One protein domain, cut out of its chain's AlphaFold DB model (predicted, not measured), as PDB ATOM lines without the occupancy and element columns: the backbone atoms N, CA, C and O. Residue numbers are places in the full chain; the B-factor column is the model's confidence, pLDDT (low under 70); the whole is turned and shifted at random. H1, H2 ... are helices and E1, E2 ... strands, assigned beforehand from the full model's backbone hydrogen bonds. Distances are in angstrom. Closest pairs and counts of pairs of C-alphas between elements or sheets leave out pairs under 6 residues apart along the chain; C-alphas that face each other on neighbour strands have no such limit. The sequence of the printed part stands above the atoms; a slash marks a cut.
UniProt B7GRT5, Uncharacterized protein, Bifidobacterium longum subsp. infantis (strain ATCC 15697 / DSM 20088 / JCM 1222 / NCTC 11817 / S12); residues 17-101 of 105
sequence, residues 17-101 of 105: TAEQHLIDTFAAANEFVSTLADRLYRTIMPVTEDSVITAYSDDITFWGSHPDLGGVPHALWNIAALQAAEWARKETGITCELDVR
ATOM      1  N   THR A  17      32.843  -5.662  26.080       69.44
ATOM      2  CA  THR A  17      32.120  -6.829  25.576       69.44
ATOM      3  C   THR A  17      33.020  -7.899  24.947       69.44
ATOM      4  O   THR A  17      32.819  -9.071  25.224       69.44
ATOM      5  N   ALA A  18      34.023  -7.547  24.138       74.81
ATOM      6  CA  ALA A  18      34.943  -8.511  23.529       74.81
ATOM      7  C   ALA A  18      35.813  -9.228  24.573       74.81
ATOM      8  O   ALA A  18      36.031 -10.430  24.460       74.81
ATOM      9  N   GLU A  19      36.273  -8.515  25.602       78.12
ATOM     10  CA  GLU A  19      37.030  -9.118  26.705       78.12
ATOM     11  C   GLU A  19      36.159 -10.079  27.524       78.12
ATOM     12  O   GLU A  19      36.560 -11.219  27.761       78.12
ATOM     13  N   GLN A  20      34.934  -9.670  27.868       81.12
ATOM     14  CA  GLN A  20      33.992 -10.540  28.573       81.12
ATOM     15  C   GLN A  20      33.640 -11.786  27.751       81.12
ATOM     16  O   GLN A  20      33.657 -12.893  28.279       81.12
ATOM     17  N   HIS A  21      33.407 -11.634  26.443       83.00
ATOM     18  CA  HIS A  21      33.147 -12.768  25.556       83.00
ATOM     19  C   HIS A  21      34.302 -13.773  25.535       83.00
ATOM     20  O   HIS A  21      34.056 -14.979  25.495       83.00
ATOM     21  N   LEU A  22      35.552 -13.304  25.578       84.38
ATOM     22  CA  LEU A  22      36.708 -14.191  25.676       84.38
ATOM     23  C   LEU A  22      36.726 -14.930  27.015       84.38
ATOM     24  O   LEU A  22      36.885 -16.147  27.015       84.38
ATOM     25  N   ILE A  23      36.517 -14.227  28.132       88.44
ATOM     26  CA  ILE A  23      36.472 -14.834  29.474       88.44
ATOM     27  C   ILE A  23      35.395 -15.921  29.541       88.44
ATOM     28  O   ILE A  23      35.688 -17.038  29.966       88.44
ATOM     29  N   ASP A  24      34.188 -15.626  29.061       89.56
ATOM     30  CA  ASP A  24      33.074 -16.576  29.060       89.56
ATOM     31  C   ASP A  24      33.382 -17.795  28.179       89.56
ATOM     32  O   ASP A  24      33.139 -18.937  28.571       89.56
ATOM     33  N   THR A  25      33.984 -17.568  27.007       85.94
ATOM     34  CA  THR A  25      34.369 -18.644  26.080       85.94
ATOM     35  C   THR A  25      35.447 -19.542  26.686       85.94
ATOM     36  O   THR A  25      35.356 -20.766  26.591       85.94
ATOM     37  N   PHE A  26      36.454 -18.961  27.341       86.44
ATOM     38  CA  PHE A  26      37.495 -19.732  28.020       86.44
ATOM     39  C   PHE A  26      36.945 -20.502  29.219       86.44
ATOM     40  O   PHE A  26      37.318 -21.658  29.412       86.44
ATOM     41  N   ALA A  27      36.043 -19.899  29.999       90.69
ATOM     42  CA  ALA A  27      35.382 -20.575  31.109       90.69
ATOM     43  C   ALA A  27      34.584 -21.792  30.618       90.69
ATOM     44  O   ALA A  27      34.761 -22.888  31.151       90.69
ATOM     45  N   ALA A  28      33.799 -21.629  29.550       89.69
ATOM     46  CA  ALA A  28      33.047 -22.719  28.936       89.69
ATOM     47  C   ALA A  28      33.964 -23.826  28.385       89.69
ATOM     48  O   ALA A  28      33.707 -25.011  28.594       89.69
ATOM     49  N   ALA A  29      35.069 -23.462  27.723       89.06
ATOM     50  CA  ALA A  29      36.045 -24.434  27.234       89.06
ATOM     51  C   ALA A  29      36.704 -25.215  28.381       89.06
ATOM     52  O   ALA A  29      36.882 -26.428  28.281       89.06
ATOM     53  N   ASN A  30      37.036 -24.544  29.486       91.62
ATOM     54  CA  ASN A  30      37.624 -25.189  30.656       91.62
ATOM     55  C   ASN A  30      36.635 -26.141  31.352       91.62
ATOM     56  O   ASN A  30      37.006 -27.248  31.737       91.62
ATOM     57  N   GLU A  31      35.367 -25.744  31.478       93.88
ATOM     58  CA  GLU A  31      34.306 -26.612  32.002       93.88
ATOM     59  C   GLU A  31      34.105 -27.852  31.118       93.88
ATOM     60  O   GLU A  31      34.014 -28.978  31.621       93.88
ATOM     61  N   PHE A  32      34.120 -27.661  29.796       92.56
ATOM     62  CA  PHE A  32      34.051 -28.752  28.832       92.56
ATOM     63  C   PHE A  32      35.225 -29.726  28.990       92.56
ATOM     64  O   PHE A  32      35.008 -30.930  29.129       92.56
ATOM     65  N   VAL A  33      36.460 -29.214  29.032       94.31
ATOM     66  CA  VAL A  33      37.674 -30.024  29.225       94.31
ATOM     67  C   VAL A  33      37.615 -30.798  30.537       94.31
ATOM     68  O   VAL A  33      37.907 -31.990  30.546       94.31
ATOM     69  N   SER A  34      37.196 -30.160  31.633       93.50
ATOM     70  CA  SER A  34      37.076 -30.813  32.941       93.50
ATOM     71  C   SER A  34      36.068 -31.967  32.918       93.50
ATOM     72  O   SER A  34      36.358 -33.066  33.395       93.50
ATOM     73  N   THR A  35      34.909 -31.748  32.295       94.69
ATOM     74  CA  THR A  35      33.867 -32.773  32.139       94.69
ATOM     75  C   THR A  35      34.354 -33.938  31.277       94.69
ATOM     76  O   THR A  35      34.133 -35.106  31.603       94.69
ATOM     77  N   LEU A  36      35.049 -33.635  30.179       94.06
ATOM     78  CA  LEU A  36      35.606 -34.647  29.290       94.06
ATOM     79  C   LEU A  36      36.728 -35.441  29.972       94.06
ATOM     80  O   LEU A  36      36.783 -36.660  29.826       94.06
ATOM     81  N   ALA A  37      37.574 -34.775  30.760       94.06
ATOM     82  CA  ALA A  37      38.637 -35.407  31.530       94.06
ATOM     83  C   ALA A  37      38.073 -36.379  32.573       94.06
ATOM     84  O   ALA A  37      38.568 -37.496  32.673       94.06
ATOM     85  N   ASP A  38      37.002 -36.018  33.291       94.50
ATOM     86  CA  ASP A  38      36.326 -36.932  34.231       94.50
ATOM     87  C   ASP A  38      35.760 -38.160  33.514       94.50
ATOM     88  O   ASP A  38      35.943 -39.292  33.968       94.50
ATOM     89  N   ARG A  39      35.150 -37.969  32.340       93.06
ATOM     90  CA  ARG A  39      34.653 -39.087  31.531       93.06
ATOM     91  C   ARG A  39      35.784 -40.012  31.074       93.06
ATOM     92  O   ARG A  39      35.647 -41.233  31.178       93.06
ATOM     93  N   LEU A  40      36.886 -39.452  30.574       92.50
ATOM     94  CA  LEU A  40      38.059 -40.217  30.143       92.50
ATOM     95  C   LEU A  40      38.686 -40.966  31.316       92.50
ATOM     96  O   LEU A  40      38.920 -42.167  31.215       92.50
ATOM     97  N   TYR A  41      38.861 -40.281  32.444       90.75
ATOM     98  CA  TYR A  41      39.396 -40.843  33.674       90.75
ATOM     99  C   TYR A  41      38.592 -42.061  34.139       90.75
ATOM    100  O   TYR A  41      39.145 -43.132  34.367       90.75
ATOM    101  N   ARG A  42      37.262 -41.946  34.186       90.81
ATOM    102  CA  ARG A  42      36.391 -43.073  34.555       90.81
ATOM    103  C   ARG A  42      36.432 -44.224  33.557       90.81
ATOM    104  O   ARG A  42      36.187 -45.357  33.949       90.81
ATOM    105  N   THR A  43      36.716 -43.945  32.287       89.62
ATOM    106  CA  THR A  43      36.783 -44.972  31.238       89.62
ATOM    107  C   THR A  43      38.044 -45.824  31.359       89.62
ATOM    108  O   THR A  43      37.993 -47.020  31.090       89.62
ATOM    109  N   ILE A  44      39.162 -45.229  31.781       87.62
ATOM    110  CA  ILE A  44      40.439 -45.940  31.945       87.62
ATOM    111  C   ILE A  44      40.600 -46.612  33.312       87.62
ATOM    112  O   ILE A  44      41.608 -47.279  33.534       87.62
ATOM    113  N   MET A  45      39.645 -46.421  34.229       87.06
ATOM    114  CA  MET A  45      39.682 -46.993  35.573       87.06
ATOM    115  C   MET A  45      39.049 -48.400  35.618       87.06
ATOM    116  O   MET A  45      37.975 -48.602  35.049       87.06
ATOM    117  N   PRO A  46      39.647 -49.362  36.352       86.81
ATOM    118  CA  PRO A  46      40.909 -49.244  37.088       86.81
ATOM    119  C   PRO A  46      42.115 -49.140  36.144       86.81
ATOM    120  O   PRO A  46      42.193 -49.855  35.149       86.81
ATOM    121  N   VAL A  47      43.056 -48.255  36.479       84.62
ATOM    122  CA  VAL A  47      44.253 -48.027  35.659       84.62
ATOM    123  C   VAL A  47      45.208 -49.210  35.794       84.62
ATOM    124  O   VAL A  47      45.517 -49.661  36.897       84.62
ATOM    125  N   THR A  48      45.684 -49.692  34.653       85.56
ATOM    126  CA  THR A  48      46.687 -50.751  34.510       85.56
ATOM    127  C   THR A  48      47.853 -50.235  33.668       85.56
ATOM    128  O   THR A  48      47.756 -49.160  33.076       85.56
ATOM    129  N   GLU A  49      48.960 -50.978  33.597       76.88
ATOM    130  CA  GLU A  49      50.101 -50.608  32.740       76.88
ATOM    131  C   GLU A  49      49.727 -50.553  31.244       76.88
ATOM    132  O   GLU A  49      50.338 -49.798  30.498       76.88
ATOM    133  N   ASP A  50      48.669 -51.262  30.835       80.88
ATOM    134  CA  ASP A  50      48.135 -51.264  29.465       80.88
ATOM    135  C   ASP A  50      47.060 -50.179  29.229       80.88
ATOM    136  O   ASP A  50      46.437 -50.125  28.165       80.88
ATOM    137  N   SER A  51      46.774 -49.327  30.222       84.69
ATOM    138  CA  SER A  51      45.773 -48.265  30.085       84.69
ATOM    139  C   SER A  51      46.307 -47.137  29.199       84.69
ATOM    140  O   SER A  51      47.113 -46.308  29.627       84.69
ATOM    141  N   VAL A  52      45.792 -47.083  27.971       87.00
ATOM    142  CA  VAL A  52      46.147 -46.085  26.956       87.00
ATOM    143  C   VAL A  52      45.030 -45.056  26.796       87.00
ATOM    144  O   VAL A  52      43.848 -45.405  26.737       87.00
ATOM    145  N   ILE A  53      45.402 -43.783  26.659       90.62
ATOM    146  CA  ILE A  53      44.497 -42.723  26.207       90.62
ATOM    147  C   ILE A  53      44.916 -42.287  24.805       90.62
ATOM    148  O   ILE A  53      46.076 -41.968  24.560       90.62
ATOM    149  N   THR A  54      43.969 -42.251  23.873       92.50
ATOM    150  CA  THR A  54      44.246 -41.813  22.502       92.50
ATOM    151  C   THR A  54      44.294 -40.288  22.411       92.50
ATOM    152  O   THR A  54      43.332 -39.611  22.781       92.50
ATOM    153  N   ALA A  55      45.381 -39.754  21.863       93.31
ATOM    154  CA  ALA A  55      45.509 -38.372  21.419       93.31
ATOM    155  C   ALA A  55      45.409 -38.281  19.893       93.31
ATOM    156  O   ALA A  55      45.716 -39.225  19.168       93.31
ATOM    157  N   TYR A  56      45.007 -37.117  19.398       93.44
ATOM    158  CA  TYR A  56      44.822 -36.864  17.970       93.44
ATOM    159  C   TYR A  56      45.715 -35.710  17.517       93.44
ATOM    160  O   TYR A  56      45.995 -34.805  18.295       93.44
ATOM    161  N   SER A  57      46.190 -35.738  16.275       91.88
ATOM    162  CA  SER A  57      47.056 -34.683  15.718       91.88
ATOM    163  C   SER A  57      46.316 -33.713  14.792       91.88
ATOM    164  O   SER A  57      46.848 -32.657  14.456       91.88
ATOM    165  N   ASP A  58      45.087 -34.054  14.403       92.38
ATOM    166  CA  ASP A  58      44.243 -33.259  13.525       92.38
ATOM    167  C   ASP A  58      42.750 -33.476  13.834       92.38
ATOM    168  O   ASP A  58      42.344 -34.506  14.386       92.38
ATOM    169  N   ASP A  59      41.925 -32.493  13.464       92.50
ATOM    170  CA  ASP A  59      40.479 -32.508  13.718       92.50
ATOM    171  C   ASP A  59      39.738 -33.564  12.888       92.50
ATOM    172  O   ASP A  59      38.735 -34.110  13.343       92.50
ATOM    173  N   ILE A  60      40.222 -33.895  11.687       92.75
ATOM    174  CA  ILE A  60      39.536 -34.819  10.773       92.75
ATOM    175  C   ILE A  60      39.595 -36.241  11.340       92.75
ATOM    176  O   ILE A  60      38.574 -36.923  11.433       92.75
ATOM    177  N   THR A  61      40.776 -36.677  11.769       92.25
ATOM    178  CA  THR A  61      41.006 -37.972  12.420       92.25
ATOM    179  C   THR A  61      40.256 -38.072  13.745       92.25
ATOM    180  O   THR A  61      39.695 -39.127  14.067       92.25
ATOM    181  N   PHE A  62      40.210 -36.971  14.500       93.12
ATOM    182  CA  PHE A  62      39.442 -36.879  15.734       93.12
ATOM    183  C   PHE A  62      37.939 -37.049  15.481       93.12
ATOM    184  O   PHE A  62      37.339 -37.974  16.027       93.12
ATOM    185  N   TRP A  63      37.333 -36.241  14.605       94.62
ATOM    186  CA  TRP A  63      35.902 -36.332  14.293       94.62
ATOM    187  C   TRP A  63      35.528 -37.653  13.620       94.62
ATOM    188  O   TRP A  63      34.437 -38.167  13.845       94.62
ATOM    189  N   GLY A  64      36.439 -38.249  12.846       92.00
ATOM    190  CA  GLY A  64      36.253 -39.594  12.303       92.00
ATOM    191  C   GLY A  64      36.140 -40.674  13.388       92.00
ATOM    192  O   GLY A  64      35.470 -41.682  13.176       92.00
ATOM    193  N   SER A  65      36.761 -40.462  14.552       89.88
ATOM    194  CA  SER A  65      36.724 -41.390  15.696       89.88
ATOM    195  C   SER A  65      35.639 -41.040  16.723       89.88
ATOM    196  O   SER A  65      35.115 -41.933  17.386       89.88
ATOM    197  N   HIS A  66      35.286 -39.757  16.830       90.44
ATOM    198  CA  HIS A  66      34.282 -39.205  17.741       90.44
ATOM    199  C   HIS A  66      33.308 -38.296  16.974       90.44
ATOM    200  O   HIS A  66      33.367 -37.069  17.100       90.44
ATOM    201  N   PRO A  67      32.413 -38.866  16.146       90.31
ATOM    202  CA  PRO A  67      31.505 -38.078  15.311       90.31
ATOM    203  C   PRO A  67      30.506 -37.245  16.130       90.31
ATOM    204  O   PRO A  67      30.007 -36.233  15.644       90.31
ATOM    205  N   ASP A  68      30.238 -37.637  17.379       91.31
ATOM    206  CA  ASP A  68      29.423 -36.892  18.343       91.31
ATOM    207  C   ASP A  68      30.076 -35.581  18.810       91.31
ATOM    208  O   ASP A  68      29.381 -34.685  19.286       91.31
ATOM    209  N   LEU A  69      31.392 -35.441  18.630       89.81
ATOM    210  CA  LEU A  69      32.172 -34.254  18.983       89.81
ATOM    211  C   LEU A  69      32.530 -33.399  17.754       89.81
ATOM    212  O   LEU A  69      33.472 -32.605  17.793       89.81
ATOM    213  N   GLY A  70      31.781 -33.543  16.656       88.88
ATOM    214  CA  GLY A  70      31.962 -32.744  15.444       88.88
ATOM    215  C   GLY A  70      31.937 -31.236  15.725       88.88
ATOM    216  O   GLY A  70      31.011 -30.723  16.351       88.88
ATOM    217  N   GLY A  71      32.965 -30.522  15.258       87.00
ATOM    218  CA  GLY A  71      33.138 -29.082  15.482       87.00
ATOM    219  C   GLY A  71      33.891 -28.714  16.765       87.00
ATOM    220  O   GLY A  71      34.302 -27.564  16.909       87.00
ATOM    221  N   VAL A  72      34.137 -29.669  17.667       90.81
ATOM    222  CA  VAL A  72      35.049 -29.479  18.804       90.81
ATOM    223  C   VAL A  72      36.490 -29.648  18.312       90.81
ATOM    224  O   VAL A  72      36.786 -30.670  17.692       90.81
ATOM    225  N   PRO A  73      37.405 -28.704  18.593       91.94
ATOM    226  CA  PRO A  73      38.815 -28.876  18.258       91.94
ATOM    227  C   PRO A  73      39.432 -30.071  18.996       91.94
ATOM    228  O   PRO A  73      39.300 -30.181  20.220       91.94
ATOM    229  N   HIS A  74      40.189 -30.911  18.288       93.88
ATOM    230  CA  HIS A  74      40.909 -32.061  18.854       93.88
ATOM    231  C   HIS A  74      41.853 -31.657  19.998       93.88
ATOM    232  O   HIS A  74      42.124 -32.441  20.906       93.88
ATOM    233  N   ALA A  75      42.332 -30.410  19.998       93.62
ATOM    234  CA  ALA A  75      43.164 -29.876  21.066       93.62
ATOM    235  C   ALA A  75      42.462 -29.924  22.437       93.62
ATOM    236  O   ALA A  75      43.101 -30.267  23.429       93.62
ATOM    237  N   LEU A  76      41.151 -29.646  22.503       94.12
ATOM    238  CA  LEU A  76      40.396 -29.729  23.761       94.12
ATOM    239  C   LEU A  76      40.318 -31.174  24.269       94.12
ATOM    240  O   LEU A  76      40.448 -31.408  25.470       94.12
ATOM    241  N   TRP A  77      40.186 -32.142  23.360       94.69
ATOM    242  CA  TRP A  77      40.275 -33.561  23.701       94.69
ATOM    243  C   TRP A  77      41.652 -33.920  24.261       94.69
ATOM    244  O   TRP A  77      41.736 -34.532  25.320       94.69
ATOM    245  N   ASN A  78      42.735 -33.508  23.600       94.94
ATOM    246  CA  ASN A  78      44.091 -33.828  24.047       94.94
ATOM    247  C   ASN A  78      44.408 -33.231  25.427       94.94
ATOM    248  O   ASN A  78      45.064 -33.881  26.239       94.94
ATOM    249  N   ILE A  79      43.923 -32.020  25.721       95.12
ATOM    250  CA  ILE A  79      44.061 -31.420  27.056       95.12
ATOM    251  C   ILE A  79      43.292 -32.257  28.088       95.12
ATOM    252  O   ILE A  79      43.837 -32.571  29.145       95.12
ATOM    253  N   ALA A  80      42.062 -32.672  27.774       94.81
ATOM    254  CA  ALA A  80      41.272 -33.529  28.655       94.81
ATOM    255  C   ALA A  80      41.927 -34.906  28.877       94.81
ATOM    256  O   ALA A  80      41.952 -35.400  30.002       94.81
ATOM    257  N   ALA A  81      42.508 -35.497  27.832       93.75
ATOM    258  CA  ALA A  81      43.257 -36.749  27.890       93.75
ATOM    259  C   ALA A  81      44.474 -36.644  28.817       93.75
ATOM    260  O   ALA A  81      44.659 -37.486  29.696       93.75
ATOM    261  N   LEU A  82      45.264 -35.576  28.682       93.62
ATOM    262  CA  LEU A  82      46.389 -35.303  29.577       93.62
ATOM    263  C   LEU A  82      45.930 -35.108  31.025       93.62
ATOM    264  O   LEU A  82      46.547 -35.642  31.946       93.62
ATOM    265  N   GLN A  83      44.834 -34.378  31.236       94.19
ATOM    266  CA  GLN A  83      44.279 -34.156  32.569       94.19
ATOM    267  C   GLN A  83      43.778 -35.459  33.210       94.19
ATOM    268  O   GLN A  83      44.040 -35.698  34.387       94.19
ATOM    269  N   ALA A  84      43.133 -36.334  32.438       92.38
ATOM    270  CA  ALA A  84      42.709 -37.653  32.899       92.38
ATOM    271  C   ALA A  84      43.902 -38.556  33.261       92.38
ATOM    272  O   ALA A  84      43.897 -39.176  34.326       92.38
ATOM    273  N   ALA A  85      44.949 -38.588  32.429       91.12
ATOM    274  CA  ALA A  85      46.183 -39.324  32.718       91.12
ATOM    275  C   ALA A  85      46.882 -38.806  33.987       91.12
ATOM    276  O   ALA A  85      47.387 -39.581  34.799       91.12
ATOM    277  N   GLU A  86      46.889 -37.488  34.191       92.06
ATOM    278  CA  GLU A  86      47.431 -36.856  35.392       92.06
ATOM    279  C   GLU A  86      46.659 -37.261  36.655       92.06
ATOM    280  O   GLU A  86      47.268 -37.538  37.691       92.06
ATOM    281  N   TRP A  87      45.326 -37.302  36.586       93.50
ATOM    282  CA  TRP A  87      44.482 -37.750  37.696       93.50
ATOM    283  C   TRP A  87      44.734 -39.221  38.034       93.50
ATOM    284  O   TRP A  87      44.984 -39.537  39.198       93.50
ATOM    285  N   ALA A  88      44.805 -40.088  37.021       89.69
ATOM    286  CA  ALA A  88      45.170 -41.496  37.177       89.69
ATOM    287  C   ALA A  88      46.535 -41.689  37.833       89.69
ATOM    288  O   ALA A  88      46.656 -42.466  38.786       89.69
ATOM    289  N   ARG A  89      47.548 -40.934  37.395       89.75
ATOM    290  CA  ARG A  89      48.884 -40.994  37.995       89.75
ATOM    291  C   ARG A  89      48.875 -40.560  39.456       89.75
ATOM    292  O   ARG A  89      49.558 -41.171  40.272       89.75
ATOM    293  N   LYS A  90      48.113 -39.521  39.806       91.62
ATOM    294  CA  LYS A  90      48.005 -39.040  41.193       91.62
ATOM    295  C   LYS A  90      47.322 -40.044  42.118       91.62
ATOM    296  O   LYS A  90      47.725 -40.141  43.271       91.62
ATOM    297  N   GLU A  91      46.308 -40.758  41.634       89.94
ATOM    298  CA  GLU A  91      45.551 -41.709  42.454       89.94
ATOM    299  C   GLU A  91      46.251 -43.068  42.582       89.94
ATOM    300  O   GLU A  91      46.307 -43.639  43.668       89.94
ATOM    301  N   THR A  92      46.814 -43.578  41.485       86.56
ATOM    302  CA  THR A  92      47.323 -44.959  41.412       86.56
ATOM    303  C   THR A  92      48.848 -45.056  41.379       86.56
ATOM    304  O   THR A  92      49.404 -46.127  41.609       86.56
ATOM    305  N   GLY A  93      49.543 -43.955  41.079       86.56
ATOM    306  CA  GLY A  93      50.987 -43.939  40.825       86.56
ATOM    307  C   GLY A  93      51.395 -44.449  39.436       86.56
ATOM    308  O   GLY A  93      52.571 -44.351  39.089       86.56
ATOM    309  N   ILE A  94      50.457 -44.958  38.630       83.94
ATOM    310  CA  ILE A  94      50.723 -45.521  37.301       83.94
ATOM    311  C   ILE A  94      50.665 -44.411  36.248       83.94
ATOM    312  O   ILE A  94      49.748 -43.590  36.234       83.94
ATOM    313  N   THR A  95      51.654 -44.374  35.356       83.81
ATOM    314  CA  THR A  95      51.652 -43.439  34.224       83.81
ATOM    315  C   THR A  95      50.883 -44.060  33.067       83.81
ATOM    316  O   THR A  95      51.323 -45.067  32.525       83.81
ATOM    317  N   CYS A  96      49.756 -43.460  32.683       83.19
ATOM    318  CA  CYS A  96      49.035 -43.866  31.479       83.19
ATOM    319  C   CYS A  96      49.811 -43.453  30.226       83.19
ATOM    320  O   CYS A  96      50.330 -42.334  30.153       83.19
ATOM    321  N   GLU A  97      49.849 -44.332  29.230       85.56
ATOM    322  CA  GLU A  97      50.433 -44.013  27.932       85.56
ATOM    323  C   GLU A  97      49.460 -43.160  27.109       85.56
ATOM    324  O   GLU A  97      48.249 -43.402  27.084       85.56
ATOM    325  N   LEU A  98      49.995 -42.139  26.439       86.12
ATOM    326  CA  LEU A  98      49.246 -41.318  25.495       86.12
ATOM    327  C   LEU A  98      49.629 -41.742  24.075       86.12
ATOM    328  O   LEU A  98      50.686 -41.353  23.578       86.12
ATOM    329  N   ASP A  99      48.773 -42.530  23.430       89.25
ATOM    330  CA  ASP A  99      49.007 -42.992  22.062       89.25
ATOM    331  C   ASP A  99      48.501 -41.954  21.060       89.25
ATOM    332  O   ASP A  99      47.318 -41.602  21.042       89.25
ATOM    333  N   VAL A 100      49.400 -41.449  20.219       85.06
ATOM    334  CA  VAL A 100      49.036 -40.490  19.174       85.06
ATOM    335  C   VAL A 100      48.514 -41.259  17.974       85.06
ATOM    336  O   VAL A 100      49.267 -41.897  17.234       85.06
ATOM    337  N   ARG A 101      47.209 -41.143  17.736       85.38
ATOM    338  CA  ARG A 101      46.569 -41.785  16.597       85.38
ATOM    339  C   ARG A 101      47.145 -41.246  15.295       85.38
ATOM    340  O   ARG A 101      47.255 -40.033  15.093       85.38
TER     341      ARG A 101
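This is residues 17 to 101 of the 105 residues of an uncharacterized protein of Bifidobacterium longum subsp. infantis (strain ATCC 15697 / DSM 20088 / JCM 1222 / NCTC 11817 / S12) (UniProt B7GRT5). Two helices, the long H1 and the shorter H3, cross at a steep tilt, and a small ribbon of two parallel strands, E1 and E2, packs on residues 74 to 85 of H3, with E1 the nearer strand. Short H2 lies at one end of the body, near where H3 begins, while residues 17 to 28 of H1 stick out as a free arm that adds to the length. The printed part has 85 residues, with three named helices and two named strands in the order H1, E1, H2, H3, E2, and its class is mostly helix. It is only just compact, close to loose, with a radius of gyration of the C-alphas of 14.1 A, and it is elongated, spanning 47 by 28 by 17 A.

H1 covers residues 17 to 44 and begins at C-alpha 17, (32.120, -6.829, 25.576); it is 40.5 A from first to last C-alpha. E1 is residues 52 to 55, four residues, and H2 is residues 59 to 65, seven residues. H3 covers residues 74 to 92, starting at C-alpha 74, (40.909, -32.061, 18.854), and is 26.8 A long. E2, residues 97 to 100, ends at C-alpha 100, (49.036, -40.490, 19.174).

H1 touches H3 with residues 29 to 41 alone. The closest C-alphas of the two are those of Ala 37 and Ala 80, 4.3 A apart. They run the same way at a steep tilt of 50 degrees. The closest C-alphas of E1 and H3 are those of Ala 55 and Asn 78, 5.4 A apart; for E2 and H3 they are those of Leu 98 and Leu 82, 7.8 A apart. E1 and E2 are parallel neighbours, their directions 33 degrees apart. N 53 and O 97, at 2.9 A, and N 99 and O 53, at 3.0 A, are within hydrogen-bond range. E1, H2, H3 and E2 form a strand-helix-strand unit, two parallel neighbour strands with helices between them along the chain, and its crossover is right-handed. H2 and H3 are close but not clearly touching, with the C-alphas of Asp 59 and His 74 the closest at 5.2 A. H1 and H2, H1 and E2, and H2 and E2 are apart. In H1, H2 and H3 every O i to N i+4 pair is within hydrogen-bond range.

The C-alphas farthest apart are those of Thr 17 and Glu 49, 47.9 A. Without residues 17 to 28, which stand free, the body spans 34 by 25 by 15 A. The printed part has no cut. The links E1 to H2 and H3 to E2 are tight, those from H1 to E1 and H2 to H3 are short, and no link is long. The mean pLDDT of the printed part is 89.4, and residue 17 is under 70.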